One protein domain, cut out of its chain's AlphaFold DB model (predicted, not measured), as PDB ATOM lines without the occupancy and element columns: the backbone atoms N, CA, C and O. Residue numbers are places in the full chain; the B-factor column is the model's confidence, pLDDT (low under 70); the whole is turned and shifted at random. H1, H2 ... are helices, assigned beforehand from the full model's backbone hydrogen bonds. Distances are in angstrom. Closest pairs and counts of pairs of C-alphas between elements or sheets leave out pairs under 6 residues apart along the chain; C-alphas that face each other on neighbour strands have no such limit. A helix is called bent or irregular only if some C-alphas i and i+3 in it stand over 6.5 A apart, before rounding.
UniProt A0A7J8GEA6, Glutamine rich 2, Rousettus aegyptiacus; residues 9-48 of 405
ATOM      1  N   ARG A   9     193.273 161.838 184.653       65.56
ATOM      2  CA  ARG A   9     194.084 163.026 184.369       65.56
ATOM      3  C   ARG A   9     193.285 164.278 184.728       65.56
ATOM      4  O   ARG A   9     192.642 164.859 183.866       65.56
ATOM      5  N   VAL A  10     193.338 164.667 185.998       73.12
ATOM      6  CA  VAL A  10     192.889 165.986 186.461       73.12
ATOM      7  C   VAL A  10     193.886 167.059 186.033       73.12
ATOM      8  O   VAL A  10     195.103 166.891 186.158       73.12
ATOM      9  N   SER A  11     193.363 168.167 185.525       85.00
ATOM     10  CA  SER A  11     194.120 169.376 185.218       85.00
ATOM     11  C   SER A  11     194.559 170.109 186.492       85.00
ATOM     12  O   SER A  11     193.982 169.936 187.567       85.00
ATOM     13  N   LEU A  12     195.549 171.003 186.366       82.62
ATOM     14  CA  LEU A  12     195.953 171.908 187.454       82.62
ATOM     15  C   LEU A  12     194.777 172.735 187.999       82.62
ATOM     16  O   LEU A  12     194.743 173.024 189.189       82.62
ATOM     17  N   ARG A  13     193.817 173.104 187.137       82.69
ATOM     18  CA  ARG A  13     192.627 173.867 187.527       82.69
ATOM     19  C   ARG A  13     191.721 173.041 188.433       82.69
ATOM     20  O   ARG A  13     191.462 173.458 189.551       82.69
ATOM     21  N   GLU A  14     191.325 171.851 187.988       84.56
ATOM     22  CA  GLU A  14     190.469 170.959 188.780       84.56
ATOM     23  C   GLU A  14     191.144 170.571 190.101       84.56
ATOM     24  O   GLU A  14     190.488 170.472 191.133       84.56
ATOM     25  N   LEU A  15     192.471 170.407 190.102       86.12
ATOM     26  CA  LEU A  15     193.232 170.143 191.319       86.12
ATOM     27  C   LEU A  15     193.283 171.355 192.268       86.12
ATOM     28  O   LEU A  15     193.311 171.159 193.481       86.12
ATOM     29  N   ALA A  16     193.260 172.587 191.748       85.69
ATOM     30  CA  ALA A  16     193.133 173.803 192.549       85.69
ATOM     31  C   ALA A  16     191.721 173.959 193.132       85.69
ATOM     32  O   ALA A  16     191.591 174.223 194.327       85.69
ATOM     33  N   ASP A  17     190.679 173.700 192.340       84.88
ATOM     34  CA  ASP A  17     189.287 173.693 192.807       84.88
ATOM     35  C   ASP A  17     189.093 172.635 193.920       84.88
ATOM     36  O   ASP A  17     188.512 172.916 194.969       84.88
ATOM     37  N   LEU A  18     189.680 171.442 193.756       83.75
ATOM     38  CA  LEU A  18     189.711 170.390 194.782       83.75
ATOM     39  C   LEU A  18     190.568 170.748 196.010       83.75
ATOM     40  O   LEU A  18     190.275 170.268 197.105       83.75
ATOM     41  N   ALA A  19     191.625 171.550 195.848       83.19
ATOM     42  CA  ALA A  19     192.489 172.005 196.941       83.19
ATOM     43  C   ALA A  19     191.804 173.059 197.821       83.19
ATOM     44  O   ALA A  19     191.936 172.995 199.044       83.19
ATOM     45  N   ILE A  20     191.049 173.981 197.211       80.75
ATOM     46  CA  ILE A  20     190.211 174.975 197.906       80.75
ATOM     47  C   ILE A  20     189.122 174.281 198.745       80.75
ATOM     48  O   ILE A  20     188.769 174.773 199.816       80.75
ATOM     49  N   GLY A  21     188.672 173.104 198.299       75.88
ATOM     50  CA  GLY A  21     187.795 172.204 199.043       75.88
ATOM     51  C   GLY A  21     186.341 172.235 198.574       75.88
ATOM     52  O   GLY A  21     185.924 173.049 197.752       75.88
ATOM     53  N   THR A  22     185.538 171.319 199.116       60.31
ATOM     54  CA  THR A  22     184.072 171.384 199.020       60.31
ATOM     55  C   THR A  22     183.533 172.609 199.774       60.31
ATOM     56  O   THR A  22     184.191 173.065 200.703       60.31
ATOM     57  N   PRO A  23     182.324 173.123 199.462       55.91
ATOM     58  CA  PRO A  23     181.799 174.379 200.025       55.91
ATOM     59  C   PRO A  23     181.488 174.381 201.540       55.91
ATOM     60  O   PRO A  23     180.876 175.329 202.032       55.91
ATOM     61  N   GLU A  24     181.924 173.374 202.303       61.69
ATOM     62  CA  GLU A  24     182.082 173.513 203.752       61.69
ATOM     63  C   GLU A  24     183.253 174.468 204.028       61.69
ATOM     64  O   GLU A  24     184.429 174.124 203.893       61.69
ATOM     65  N   VAL A  25     182.895 175.712 204.347       55.19
ATOM     66  CA  VAL A  25     183.794 176.870 204.393       55.19
ATOM     67  C   VAL A  25     185.004 176.617 205.302       55.19
ATOM     68  O   VAL A  25     184.898 176.681 206.525       55.19
ATOM     69  N   GLY A  26     186.171 176.385 204.687       61.81
ATOM     70  CA  GLY A  26     187.473 176.286 205.361       61.81
ATOM     71  C   GLY A  26     188.199 174.938 205.248       61.81
ATOM     72  O   GLY A  26     189.352 174.850 205.670       61.81
ATOM     73  N   ALA A  27     187.584 173.897 204.675       71.25
ATOM     74  CA  ALA A  27     188.189 172.563 204.578       71.25
ATOM     75  C   ALA A  27     189.145 172.403 203.370       71.25
ATOM     76  O   ALA A  27     188.799 171.797 202.355       71.25
ATOM     77  N   VAL A  28     190.376 172.911 203.495       82.50
ATOM     78  CA  VAL A  28     191.440 172.772 202.477       82.50
ATOM     79  C   VAL A  28     191.908 171.315 202.351       82.50
ATOM     80  O   VAL A  28     192.322 170.692 203.331       82.50
ATOM     81  N   ASN A  29     191.932 170.775 201.129       85.31
ATOM     82  CA  ASN A  29     192.481 169.441 200.872       85.31
ATOM     83  C   ASN A  29     194.005 169.512 200.688       85.31
ATOM     84  O   ASN A  29     194.505 169.719 199.580       85.31
ATOM     85  N   PHE A  30     194.752 169.292 201.774       85.44
ATOM     86  CA  PHE A  30     196.220 169.310 201.769       85.44
ATOM     87  C   PHE A  30     196.860 168.350 200.754       85.44
ATOM     88  O   PHE A  30     197.921 168.665 200.224       85.44
ATOM     89  N   THR A  31     196.229 167.218 200.429       86.88
ATOM     90  CA  THR A  31     196.752 166.268 199.431       86.88
ATOM     91  C   THR A  31     196.645 166.836 198.015       86.88
ATOM     92  O   THR A  31     197.605 166.758 197.244       86.88
ATOM     93  N   ALA A  32     195.507 167.452 197.681       88.25
ATOM     94  CA  ALA A  32     195.326 168.151 196.410       88.25
ATOM     95  C   ALA A  32     196.239 169.386 196.326       88.25
ATOM     96  O   ALA A  32     196.943 169.550 195.334       88.25
ATOM     97  N   LEU A  33     196.318 170.183 197.399       90.12
ATOM     98  CA  LEU A  33     197.172 171.372 197.495       90.12
ATOM     99  C   LEU A  33     198.666 171.041 197.357       90.12
ATOM    100  O   LEU A  33     199.366 171.678 196.575       90.12
ATOM    101  N   HIS A  34     199.159 170.018 198.058       90.50
ATOM    102  CA  HIS A  34     200.540 169.549 197.923       90.50
ATOM    103  C   HIS A  34     200.828 169.095 196.485       90.50
ATOM    104  O   HIS A  34     201.836 169.479 195.893       90.50
ATOM    105  N   THR A  35     199.915 168.320 195.894       90.31
ATOM    106  CA  THR A  35     200.054 167.837 194.512       90.31
ATOM    107  C   THR A  35     200.026 168.995 193.508       90.31
ATOM    108  O   THR A  35     200.807 168.985 192.558       90.31
ATOM    109  N   LEU A  36     199.205 170.025 193.746       90.44
ATOM    110  CA  LEU A  36     199.153 171.254 192.953       90.44
ATOM    111  C   LEU A  36     200.479 172.015 193.022       90.44
ATOM    112  O   LEU A  36     201.035 172.335 191.977       90.44
ATOM    113  N   ILE A  37     201.019 172.250 194.222       91.56
ATOM    114  CA  ILE A  37     202.300 172.952 194.411       91.56
ATOM    115  C   ILE A  37     203.435 172.191 193.715       91.56
ATOM    116  O   ILE A  37     204.181 172.781 192.936       91.56
ATOM    117  N   VAL A  38     203.526 170.872 193.911       90.00
ATOM    118  CA  VAL A  38     204.523 170.023 193.233       90.00
ATOM    119  C   VAL A  38     204.361 170.075 191.711       90.00
ATOM    120  O   VAL A  38     205.356 170.109 190.985       90.00
ATOM    121  N   ALA A  39     203.130 170.108 191.202       87.31
ATOM    122  CA  ALA A  39     202.871 170.237 189.773       87.31
ATOM    123  C   ALA A  39     203.189 171.650 189.241       87.31
ATOM    124  O   ALA A  39     203.704 171.767 188.131       87.31
ATOM    125  N   MET A  40     202.969 172.718 190.010       89.50
ATOM    126  CA  MET A  40     203.379 174.079 189.638       89.50
ATOM    127  C   MET A  40     204.904 174.214 189.593       89.50
ATOM    128  O   MET A  40     205.431 174.681 188.587       89.50
ATOM    129  N   LEU A  41     205.623 173.726 190.610       89.31
ATOM    130  CA  LEU A  41     207.094 173.707 190.627       89.31
ATOM    131  C   LEU A  41     207.671 172.925 189.435       89.31
ATOM    132  O   LEU A  41     208.663 173.345 188.842       89.31
ATOM    133  N   LYS A  42     207.011 171.828 189.032       84.88
ATOM    134  CA  LYS A  42     207.337 171.059 187.819       84.88
ATOM    135  C   LYS A  42     207.141 171.856 186.533       84.88
ATOM    136  O   LYS A  42     208.072 171.934 185.740       84.88
ATOM    137  N   ASN A  43     205.964 172.451 186.331       82.75
ATOM    138  CA  ASN A  43     205.646 173.193 185.103       82.75
ATOM    139  C   ASN A  43     206.419 174.519 184.978       82.75
ATOM    140  O   ASN A  43     206.627 174.998 183.870       82.75
ATOM    141  N   LEU A  44     206.866 175.098 186.096       88.06
ATOM    142  CA  LEU A  44     207.728 176.286 186.122       88.06
ATOM    143  C   LEU A  44     209.231 175.943 186.124       88.06
ATOM    144  O   LEU A  44     210.055 176.849 186.148       88.06
ATOM    145  N   HIS A  45     209.595 174.654 186.103       80.69
ATOM    146  CA  HIS A  45     210.977 174.157 186.168       80.69
ATOM    147  C   HIS A  45     211.789 174.620 187.405       80.69
ATOM    148  O   HIS A  45     213.016 174.576 187.401       80.69
ATOM    149  N   LEU A  46     211.116 174.983 188.502       76.44
ATOM    150  CA  LEU A  46     211.714 175.451 189.766       76.44
ATOM    151  C   LEU A  46     211.959 174.302 190.767       76.44
ATOM    152  O   LEU A  46     211.782 174.462 191.972       76.44
ATOM    153  N   GLN A  47     212.290 173.106 190.277       72.25
ATOM    154  CA  GLN A  47     212.429 171.914 191.130       72.25
ATOM    155  C   GLN A  47     213.768 171.868 191.880       72.25
ATOM    156  O   GLN A  47     213.812 171.383 193.007       72.25
ATOM    157  N   ASP A  48     214.827 172.407 191.274       67.25
ATOM    158  CA  ASP A  48     216.205 172.328 191.779       67.25
ATOM    159  C   ASP A  48     216.718 173.667 192.348       67.25
ATOM    160  O   ASP A  48     217.885 173.793 192.725       67.25
TER     161      ASP A  48
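What this domain is: This is residues 9 to 48 of the 405 residues of the protein "Glutamine rich 2" of Rousettus aegyptiacus (UniProt A0A7J8GEA6). This is a small helical hairpin: a shorter helix, H1, and a longer one, H2, side by side and running opposite ways, opening as a narrow V from near the loop that joins them. That loop, residues 21 to 29, makes one end of the longest axis, and the tail after H2, residues 44 to 48, makes the other. The printed part has 40 residues with two named helices, H1 then H2, and no named strand; its class is all helix. It is only just loose, close to compact, with a radius of gyration of the C-alphas of 11.0 A, and elongated, with spans of 36 by 19 by 11 A.

How they stand to each other: H1, residues 12 to 20, and H2, residues 30 to 43, touch, with 17 pairs of C-alphas within 8 A. Their closest C-alphas are those of Ala 19 and Leu 33, 4.8 A apart. They run opposite ways at a shallow tilt of 30 degrees, a helical hairpin, and their centres are 9.7 A apart. In H1 and H2 every O i to N i+4 pair is within hydrogen-bond range.

Where its parts are: H1 begins with C-alpha 12 at (195.953, 171.908, 187.454) and runs 12.3 A to C-alpha 20 at (190.211, 174.975, 197.906). H2, 14 residues, runs 19.5 A from its first to its last C-alpha and ends with C-alpha 43 at (205.646, 173.193, 185.103). Neither helix is bent.

The domain as a whole: The two C-alphas farthest apart are those of Glu 24 and Asp 48, at 36.2 A. The printed part, residues 9 to 48, has no cut, and the link from H1 to H2, 9 residues, is short. The mean pLDDT of the printed part is 80.2; residue 9, residues 22 to 26 and residue 48 are under 70.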